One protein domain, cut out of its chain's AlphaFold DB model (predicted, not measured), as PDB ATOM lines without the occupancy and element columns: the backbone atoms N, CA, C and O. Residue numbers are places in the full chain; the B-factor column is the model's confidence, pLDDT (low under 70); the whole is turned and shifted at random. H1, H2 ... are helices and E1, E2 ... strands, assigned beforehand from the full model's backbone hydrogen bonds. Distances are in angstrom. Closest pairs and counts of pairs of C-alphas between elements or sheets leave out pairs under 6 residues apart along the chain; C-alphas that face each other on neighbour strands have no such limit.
ATOM      1  N   ASP A  36     186.626 231.701 296.395       57.50
ATOM      2  CA  ASP A  36     186.957 230.390 295.808       57.50
ATOM      3  C   ASP A  36     186.603 230.356 294.304       57.50
ATOM      4  O   ASP A  36     186.077 229.383 293.763       57.50
ATOM      5  N   VAL A  37     186.840 231.470 293.612       62.62
ATOM      6  CA  VAL A  37     186.749 231.551 292.167       62.62
ATOM      7  C   VAL A  37     187.783 230.569 291.628       62.62
ATOM      8  O   VAL A  37     188.933 230.561 292.060       62.62
ATOM      9  N   CYS A  38     187.336 229.700 290.728       66.69
ATOM     10  CA  CYS A  38     188.106 228.608 290.137       66.69
ATOM     11  C   CYS A  38     188.201 227.287 290.918       66.69
ATOM     12  O   CYS A  38     188.820 226.348 290.409       66.69
ATOM     13  N   ASN A  39     187.524 227.130 292.062       82.56
ATOM     14  CA  ASN A  39     187.349 225.790 292.631       82.56
ATOM     15  C   ASN A  39     186.379 224.961 291.789       82.56
ATOM     16  O   ASN A  39     185.348 225.456 291.332       82.56
ATOM     17  N   SER A  40     186.693 223.677 291.607       87.50
ATOM     18  CA  SER A  40     185.766 222.744 290.973       87.50
ATOM     19  C   SER A  40     184.502 222.606 291.818       87.50
ATOM     20  O   SER A  40     184.595 222.392 293.028       87.50
ATOM     21  N   CYS A  41     183.341 222.647 291.184       91.69
ATOM     22  CA  CYS A  41     182.049 222.472 291.824       91.69
ATOM     23  C   CYS A  41     181.170 221.504 291.038       91.69
ATOM     24  O   CYS A  41     181.359 221.249 289.850       91.69
ATOM     25  N   THR A  42     180.191 220.953 291.738       92.88
ATOM     26  CA  THR A  42     179.128 220.112 291.176       92.88
ATOM     27  C   THR A  42     177.758 220.758 291.333       92.88
ATOM     28  O   THR A  42     176.810 220.391 290.644       92.88
ATOM     29  N   SER A  43     177.641 221.726 292.241       91.38
ATOM     30  CA  SER A  43     176.429 222.492 292.483       91.38
ATOM     31  C   SER A  43     176.758 223.882 293.028       91.38
ATOM     32  O   SER A  43     177.838 224.113 293.567       91.38
ATOM     33  N   GLY A  44     175.801 224.813 292.966       85.56
ATOM     34  CA  GLY A  44     175.975 226.156 293.541       85.56
ATOM     35  C   GLY A  44     176.230 226.168 295.056       85.56
ATOM     36  O   GLY A  44     176.775 227.137 295.575       85.56
ATOM     37  N   ALA A  45     175.893 225.088 295.772       90.00
ATOM     38  CA  ALA A  45     176.183 224.965 297.201       90.00
ATOM     39  C   ALA A  45     177.690 224.876 297.498       90.00
ATOM     40  O   ALA A  45     178.110 225.221 298.602       90.00
ATOM     41  N   ASP A  46     178.493 224.466 296.513       90.62
ATOM     42  CA  ASP A  46     179.942 224.325 296.651       90.62
ATOM     43  C   ASP A  46     180.658 225.692 296.623       90.62
ATOM     44  O   ASP A  46     181.810 225.789 297.030       90.62
ATOM     45  N   CYS A  47     179.976 226.763 296.190       88.56
ATOM     46  CA  CYS A  47     180.611 228.035 295.836       88.56
ATOM     47  C   CYS A  47     180.512 229.153 296.881       88.56
ATOM     48  O   CYS A  47     180.769 230.303 296.542       88.56
ATOM     49  N   LEU A  48     180.136 228.858 298.132       86.38
ATOM     50  CA  LEU A  48     180.139 229.801 299.274       86.38
ATOM     51  C   LEU A  48     179.606 231.228 298.973       86.38
ATOM     52  O   LEU A  48     180.060 232.203 299.566       86.38
ATOM     53  N   GLY A  49     178.618 231.357 298.076       83.06
ATOM     54  CA  GLY A  49     178.050 232.646 297.644       83.06
ATOM     55  C   GLY A  49     178.246 232.992 296.161       83.06
ATOM     56  O   GLY A  49     177.666 233.971 295.701       83.06
ATOM     57  N   GLY A  50     179.010 232.189 295.419       87.44
ATOM     58  CA  GLY A  50     179.123 232.241 293.961       87.44
ATOM     59  C   GLY A  50     178.114 231.351 293.223       87.44
ATOM     60  O   GLY A  50     177.238 230.719 293.815       87.44
ATOM     61  N   VAL A  51     178.266 231.288 291.904       89.12
ATOM     62  CA  VAL A  51     177.539 230.409 290.985       89.12
ATOM     63  C   VAL A  51     178.486 229.305 290.525       89.12
ATOM     64  O   VAL A  51     179.639 229.568 290.190       89.12
ATOM     65  N   CYS A  52     177.999 228.064 290.516       90.50
ATOM     66  CA  CYS A  52     178.716 226.956 289.898       90.50
ATOM     67  C   CYS A  52     178.401 226.935 288.405       90.50
ATOM     68  O   CYS A  52     177.257 226.676 288.029       90.50
ATOM     69  N   VAL A  53     179.396 227.232 287.576       87.75
ATOM     70  CA  VAL A  53     179.245 227.334 286.122       87.75
ATOM     71  C   VAL A  53     179.804 226.066 285.498       87.75
ATOM     72  O   VAL A  53     180.988 225.777 285.660       87.75
ATOM     73  N   ASP A  54     178.950 225.283 284.838       86.94
ATOM     74  CA  ASP A  54     179.349 224.029 284.196       86.94
ATOM     75  C   ASP A  54     179.788 224.264 282.752       86.94
ATOM     76  O   ASP A  54     178.993 224.592 281.874       86.94
ATOM     77  N   PHE A  55     181.077 224.046 282.512       80.38
ATOM     78  CA  PHE A  55     181.699 224.118 281.198       80.38
ATOM     79  C   PHE A  55     181.751 222.723 280.534       80.38
ATOM     80  O   PHE A  55     182.688 222.384 279.820       80.38
ATOM     81  N   GLY A  56     180.815 221.820 280.821       79.75
ATOM     82  CA  GLY A  56     180.691 220.498 280.188       79.75
ATOM     83  C   GLY A  56     181.804 219.483 280.506       79.75
ATOM     84  O   GLY A  56     181.654 218.296 280.221       79.75
ATOM     85  N   THR A  57     182.912 219.916 281.112       80.50
ATOM     86  CA  THR A  57     184.006 219.073 281.633       80.50
ATOM     87  C   THR A  57     184.084 219.096 283.162       80.50
ATOM     88  O   THR A  57     184.913 218.401 283.751       80.50
ATOM     89  N   GLY A  58     183.194 219.859 283.800       85.19
ATOM     90  CA  GLY A  58     183.148 220.089 285.234       85.19
ATOM     91  C   GLY A  58     182.667 221.505 285.544       85.19
ATOM     92  O   GLY A  58     182.869 222.433 284.756       85.19
ATOM     93  N   GLY A  59     182.041 221.661 286.709       87.44
ATOM     94  CA  GLY A  59     181.648 222.959 287.228       87.44
ATOM     95  C   GLY A  59     182.829 223.701 287.831       87.44
ATOM     96  O   GLY A  59     183.712 223.094 288.439       87.44
ATOM     97  N   VAL A  60     182.829 225.021 287.696       89.94
ATOM     98  CA  VAL A  60     183.788 225.914 288.338       89.94
ATOM     99  C   VAL A  60     183.037 227.013 289.081       89.94
ATOM    100  O   VAL A  60     182.106 227.615 288.545       89.94
ATOM    101  N   CYS A  61     183.421 227.276 290.327       90.88
ATOM    102  CA  CYS A  61     182.862 228.377 291.094       90.88
ATOM    103  C   CYS A  61     183.301 229.713 290.499       90.88
ATOM    104  O   CYS A  61     184.488 229.961 290.291       90.88
ATOM    105  N   SER A  62     182.333 230.583 290.242       92.00
ATOM    106  CA  SER A  62     182.538 231.950 289.774       92.00
ATOM    107  C   SER A  62     181.573 232.890 290.496       92.00
ATOM    108  O   SER A  62     180.648 232.461 291.181       92.00
ATOM    109  N   THR A  63     181.790 234.192 290.382       91.31
ATOM    110  CA  THR A  63     180.869 235.222 290.875       91.31
ATOM    111  C   THR A  63     180.397 236.048 289.695       91.31
ATOM    112  O   THR A  63     181.175 236.327 288.784       91.31
ATOM    113  N   SER A  64     179.127 236.457 289.709       88.62
ATOM    114  CA  SER A  64     178.637 237.371 288.687       88.62
ATOM    115  C   SER A  64     179.286 238.744 288.839       88.62
ATOM    116  O   SER A  64     179.221 239.356 289.906       88.62
ATOM    117  N   CYS A  65     179.853 239.256 287.751       89.31
ATOM    118  CA  CYS A  65     180.378 240.616 287.663       89.31
ATOM    119  C   CYS A  65     179.394 241.597 287.033       89.31
ATOM    120  O   CYS A  65     179.811 242.618 286.500       89.31
ATOM    121  N   ALA A  66     178.085 241.367 287.166       83.62
ATOM    122  CA  ALA A  66     177.065 242.325 286.728       83.62
ATOM    123  C   ALA A  66     177.168 243.712 287.406       83.62
ATOM    124  O   ALA A  66     176.463 244.633 287.025       83.62
ATOM    125  N   THR A  67     178.014 243.864 288.433       75.44
ATOM    126  CA  THR A  67     178.330 245.154 289.077       75.44
ATOM    127  C   THR A  67     179.720 245.696 288.708       75.44
ATOM    128  O   THR A  67     180.202 246.636 289.337       75.44
ATOM    129  N   GLY A  68     180.387 245.094 287.717       65.75
ATOM    130  CA  GLY A  68     181.645 245.581 287.149       65.75
ATOM    131  C   GLY A  68     182.886 245.396 288.026       65.75
ATOM    132  O   GLY A  68     183.920 245.998 287.751       65.75
ATOM    133  N   ARG A  69     182.829 244.596 289.102       81.75
ATOM    134  CA  ARG A  69     184.008 244.294 289.930       81.75
ATOM    135  C   ARG A  69     184.169 242.811 290.179       81.75
ATOM    136  O   ARG A  69     183.293 242.171 290.757       81.75
ATOM    137  N   CYS A  70     185.337 242.316 289.804       84.69
ATOM    138  CA  CYS A  70     185.781 240.976 290.108       84.69
ATOM    139  C   CYS A  70     186.754 240.975 291.294       84.69
ATOM    140  O   CYS A  70     187.521 241.926 291.462       84.69
ATOM    141  N   PRO A  71     186.684 239.971 292.183       80.62
ATOM    142  CA  PRO A  71     187.586 239.873 293.321       80.62
ATOM    143  C   PRO A  71     188.987 239.431 292.880       80.62
ATOM    144  O   PRO A  71     189.142 238.513 292.076       80.62
ATOM    145  N   GLY A  72     190.016 240.045 293.463       82.94
ATOM    146  CA  GLY A  72     191.407 239.680 293.194       82.94
ATOM    147  C   GLY A  72     191.867 240.089 291.794       82.94
ATOM    148  O   GLY A  72     191.633 241.216 291.372       82.94
ATOM    149  N   ASP A  73     192.547 239.174 291.111       74.06
ATOM    150  CA  ASP A  73     193.080 239.311 289.752       74.06
ATOM    151  C   ASP A  73     192.132 238.762 288.673       74.06
ATOM    152  O   ASP A  73     192.493 238.708 287.500       74.06
ATOM    153  N   THR A  74     190.918 238.354 289.050       83.44
ATOM    154  CA  THR A  74     189.937 237.817 288.103       83.44
ATOM    155  C   THR A  74     189.370 238.912 287.194       83.44
ATOM    156  O   THR A  74     189.222 240.070 287.584       83.44
ATOM    157  N   VAL A  75     189.045 238.538 285.960       81.12
ATOM    158  CA  VAL A  75     188.530 239.411 284.902       81.12
ATOM    159  C   VAL A  75     187.070 239.060 284.634       81.12
ATOM    160  O   VAL A  75     186.667 237.900 284.730       81.12
ATOM    161  N   CYS A  76     186.262 240.071 284.323       86.69
ATOM    162  CA  CYS A  76     184.862 239.883 283.967       86.69
ATOM    163  C   CYS A  76     184.748 239.439 282.505       86.69
ATOM    164  O   CYS A  76     185.113 240.184 281.596       86.69
ATOM    165  N   TYR A  77     184.235 238.233 282.284       84.31
ATOM    166  CA  TYR A  77     183.990 237.674 280.961       84.31
ATOM    167  C   TYR A  77     182.493 237.592 280.686       84.31
ATOM    168  O   TYR A  77     181.709 237.225 281.564       84.31
ATOM    169  N   THR A  78     182.111 237.872 279.441       84.88
ATOM    170  CA  THR A  78     180.787 237.512 278.934       84.88
ATOM    171  C   THR A  78     180.818 236.054 278.506       84.88
ATOM    172  O   THR A  78     181.636 235.665 277.671       84.88
ATOM    173  N   VAL A  79     179.935 235.254 279.089       85.81
ATOM    174  CA  VAL A  79     179.843 233.813 278.891       85.81
ATOM    175  C   VAL A  79     178.421 233.489 278.450       85.81
ATOM    176  O   VAL A  79     177.471 233.681 279.205       85.81
ATOM    177  N   THR A  80     178.255 232.997 277.224       82.75
ATOM    178  CA  THR A  80     176.945 232.556 276.724       82.75
ATOM    179  C   THR A  80     176.633 231.161 277.260       82.75
ATOM    180  O   THR A  80     177.325 230.209 276.911       82.75
ATOM    181  N   ASN A  81     175.608 231.025 278.100       79.31
ATOM    182  CA  ASN A  81     175.191 229.739 278.660       79.31
ATOM    183  C   ASN A  81     174.492 228.837 277.621       79.31
ATOM    184  O   ASN A  81     174.157 229.267 276.517       79.31
ATOM    185  N   ASP A  82     174.194 227.587 277.992       74.94
ATOM    186  CA  ASP A  82     173.553 226.602 277.100       74.94
ATOM    187  C   ASP A  82     172.156 227.017 276.587       74.94
ATOM    188  O   ASP A  82     171.644 226.444 275.622       74.94
ATOM    189  N   THR A  83     171.520 228.014 277.212       80.25
ATOM    190  CA  THR A  83     170.244 228.586 276.743       80.25
ATOM    191  C   THR A  83     170.426 229.696 275.706       80.25
ATOM    192  O   THR A  83     169.439 230.203 275.171       80.25
ATOM    193  N   GLY A  84     171.674 230.060 275.395       81.38
ATOM    194  CA  GLY A  84     172.024 231.171 274.515       81.38
ATOM    195  C   GLY A  84     171.949 232.541 275.192       81.38
ATOM    196  O   GLY A  84     171.929 233.548 274.490       81.38
ATOM    197  N   ALA A  85     171.850 232.593 276.525       82.50
ATOM    198  CA  ALA A  85     171.836 233.842 277.278       82.50
ATOM    199  C   ALA A  85     173.252 234.200 277.742       82.50
ATOM    200  O   ALA A  85     173.982 233.340 278.232       82.50
ATOM    201  N   ASP A  86     173.614 235.472 277.608       84.38
ATOM    202  CA  ASP A  86     174.901 235.990 278.058       84.38
ATOM    203  C   ASP A  86     174.869 236.284 279.562       84.38
ATOM    204  O   ASP A  86     174.001 237.008 280.053       84.38
ATOM    205  N   GLU A  87     175.839 235.740 280.291       89.50
ATOM    206  CA  GLU A  87     176.081 236.009 281.707       89.50
ATOM    207  C   GLU A  87     177.474 236.617 281.902       89.50
ATOM    208  O   GLU A  87     178.440 236.227 281.250       89.50
ATOM    209  N   LEU A  88     177.581 237.589 282.811       88.06
ATOM    210  CA  LEU A  88     178.849 238.214 283.187       88.06
ATOM    211  C   LEU A  88     179.434 237.488 284.399       88.06
ATOM    212  O   LEU A  88     178.840 237.532 285.482       88.06
ATOM    213  N   LEU A  89     180.593 236.851 284.225       91.56
ATOM    214  CA  LEU A  89     181.250 235.999 285.218       91.56
ATOM    215  C   LEU A  89     182.712 236.401 285.450       91.56
ATOM    216  O   LEU A  89     183.448 236.672 284.507       91.56
ATOM    217  N   CYS A  90     183.152 236.390 286.707       89.81
ATOM    218  CA  CYS A  90     184.556 236.571 287.070       89.81
ATOM    219  C   CYS A  90     185.341 235.278 286.872       89.81
ATOM    220  O   CYS A  90     185.074 234.288 287.561       89.81
ATOM    221  N   LEU A  91     186.319 235.286 285.972       86.50
ATOM    222  CA  LEU A  91     187.202 234.149 285.698       86.50
ATOM    223  C   LEU A  91     188.665 234.598 285.766       86.50
ATOM    224  O   LEU A  91     188.959 235.786 285.667       86.50
ATOM    225  N   ASN A  92     189.597 233.662 285.930       78.75
ATOM    226  CA  ASN A  92     191.022 233.993 285.905       78.75
ATOM    227  C   ASN A  92     191.433 234.613 284.556       78.75
ATOM    228  O   ASN A  92     190.876 234.228 283.520       78.75
ATOM    229  N   PRO A  93     192.434 235.510 284.540       72.94
ATOM    230  CA  PRO A  93     193.033 235.984 283.301       72.94
ATOM    231  C   PRO A  93     193.451 234.810 282.405       72.94
ATOM    232  O   PRO A  93     194.083 233.859 282.870       72.94
ATOM    233  N   GLY A  94     193.094 234.870 281.122       66.69
ATOM    234  CA  GLY A  94     193.388 233.817 280.145       66.69
ATOM    235  C   GLY A  94     192.357 232.685 280.082       66.69
ATOM    236  O   GLY A  94     192.603 231.687 279.404       66.69
ATOM    237  N   ALA A  95     191.200 232.804 280.747       70.38
ATOM    238  CA  ALA A  95     190.105 231.835 280.612       70.38
ATOM    239  C   ALA A  95     189.623 231.681 279.150       70.38
ATOM    240  O   ALA A  95     189.236 230.592 278.717       70.38
ATOM    241  N   ASP A  96     189.744 232.744 278.360       64.94
ATOM    242  CA  ASP A  96     189.506 232.791 276.919       64.94
ATOM    243  C   ASP A  96     190.494 231.950 276.089       64.94
ATOM    244  O   ASP A  96     190.164 231.535 274.978       64.94
ATOM    245  N   ALA A  97     191.671 231.616 276.629       58.16
ATOM    246  CA  ALA A  97     192.716 230.871 275.925       58.16
ATOM    247  C   ALA A  97     192.584 229.334 276.014       58.16
ATOM    248  O   ALA A  97     193.446 228.618 275.499       58.16
ATOM    249  N   GLY A  98     191.529 228.797 276.639       54.50
ATOM    250  CA  GLY A  98     191.316 227.343 276.652       54.50
ATOM    251  C   GLY A  98     190.363 226.769 277.697       54.50
ATOM    252  O   GLY A  98     190.215 225.548 277.742       54.50
ATOM    253  N   VAL A  99     189.727 227.591 278.535       55.03
ATOM    254  CA  VAL A  99     188.760 227.102 279.537       55.03
ATOM    255  C   VAL A  99     187.355 226.999 278.947       55.03
ATOM    256  O   VAL A  99     186.570 226.162 279.381       55.03
ATOM    257  N   CYS A 100     187.046 227.797 277.925       54.06
ATOM    258  CA  CYS A 100     185.707 227.853 277.352       54.06
ATOM    259  C   CYS A 100     185.518 226.701 276.344       54.06
ATOM    260  O   CYS A 100     186.218 226.647 275.327       54.06
ATOM    261  N   PRO A 101     184.623 225.736 276.621       57.31
ATOM    262  CA  PRO A 101     184.339 224.621 275.721       57.31
ATOM    263  C   PRO A 101     183.798 225.129 274.395       57.31
ATOM    264  O   PRO A 101     183.310 226.247 274.304       57.31
ATOM    265  N   ALA A 102     183.760 224.264 273.381       51.19
ATOM    266  CA  ALA A 102     183.252 224.611 272.052       51.19
ATOM    267  C   ALA A 102     181.806 225.171 272.020       51.19
ATOM    268  O   ALA A 102     181.397 225.696 270.986       51.19
ATOM    269  N   SER A 103     181.032 225.048 273.108       48.69
ATOM    270  CA  SER A 103     179.689 225.624 273.263       48.69
ATOM    271  C   SER A 103     179.650 227.011 273.921       48.69
ATOM    272  O   SER A 103     178.608 227.654 273.859       48.69
ATOM    273  N   TYR A 104     180.755 227.491 274.498       47.81
ATOM    274  CA  TYR A 104     180.854 228.780 275.184       47.81
ATOM    275  C   TYR A 104     181.800 229.720 274.429       47.81
ATOM    276  O   TYR A 104     182.922 229.350 274.085       47.81
ATOM    277  N   ILE A 105     181.369 230.960 274.195       52.84
ATOM    278  CA  ILE A 105     182.222 232.014 273.636       52.84
ATOM    279  C   ILE A 105     182.624 232.927 274.787       52.84
ATOM    280  O   ILE A 105     181.798 233.681 275.290       52.84
ATOM    281  N   CYS A 106     183.887 232.864 275.193       57.44
ATOM    282  CA  CYS A 106     184.452 233.840 276.114       57.44
ATOM    283  C   CYS A 106     184.988 235.006 275.300       57.44
ATOM    284  O   CYS A 106     186.107 234.979 274.793       57.44
ATOM    285  N   GLY A 107     184.139 236.012 275.115       55.09
ATOM    286  CA  GLY A 107     184.593 237.298 274.617       55.09
ATOM    287  C   GLY A 107     185.210 238.063 275.776       55.09
ATOM    288  O   GLY A 107     184.512 238.350 276.750       55.09
ATOM    289  N   ALA A 108     186.491 238.428 275.674       54.88
ATOM    290  CA  ALA A 108     186.966 239.591 276.415       54.88
ATOM    291  C   ALA A 108     186.018 240.754 276.082       54.88
ATOM    292  O   ALA A 108     185.626 240.902 274.917       54.88
ATOM    293  N   ALA A 109     185.587 241.516 277.092       56.69
ATOM    294  CA  ALA A 109     184.713 242.662 276.883       56.69
ATOM    295  C   ALA A 109     185.348 243.564 275.811       56.69
ATOM    296  O   ALA A 109     186.389 244.177 276.025       56.69
TER     297      ALA A 109
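AT A GLANCE: This is residues 36 to 109 of the 391 residues of an uncharacterized protein of Deltaproteobacteria bacterium CG2_30_63_29 (UniProt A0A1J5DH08). What shape is it? With little regular structure, two small hairpins, E1 with E2 and E3 with E4, come together at Ser 62 and Cys 90; E5 runs beside E3, H1 packs on the first hairpin, and residues 63 to 74 and 92 to 105 are long loops. What is printed? There are 74 residues, with H1 E1 E2 E3 E4 E5 in order holding only 27, mostly strand, in antiparallel sheets E4 E3 E5 and E1 E2. The whole is compact, radius of gyration of the C-alphas 11.0 A, spanning 26 by 25 by 21 A.

HOW THE PARTS SIT: How is the larger sheet paired? E3, residues 75 to 80, and E4, residues 86 to 91, form a hairpin; N 77 and O 89, 2.8 A apart, are within hydrogen-bond range. E5, residues 106 to 108, is antiparallel to E3 with no such pair; C-alphas 79 and 106, 5.4 A apart, face each other. What lies beyond? E1, residues 51 to 54, and E2, residues 59 to 62, form a hairpin, with N 53 and O 60 within hydrogen-bond range at 2.9 A; the closest C-alphas of E2 and E4, Ser 62 and Cys 90, are 5.7 A apart. H1, residues 44 to 47, too short for an O i to N i+4 pair, is not on the larger sheet; its closest C-alphas with E2 are Cys 47 and Cys 61, 5.3 A apart.

IN THESE COORDINATES: How long are E3 and E4? From first to last C-alpha they measure 15.8 A and 14.6 A. Where are the ends? C-alpha 44 is at (175.975, 226.156, 293.541) and C-alpha 108 at (186.966, 239.591, 276.415).

THE WHOLE: Is it continuous? The printed part has no cut; the links E2 to E3 and E4 to E5 are long. Where is confidence low? The model's confidence, pLDDT, is under 70 at residues 36 to 38, residue 68, residue 94 and residues 96 to 109, and its mean over the printed part is 77.8.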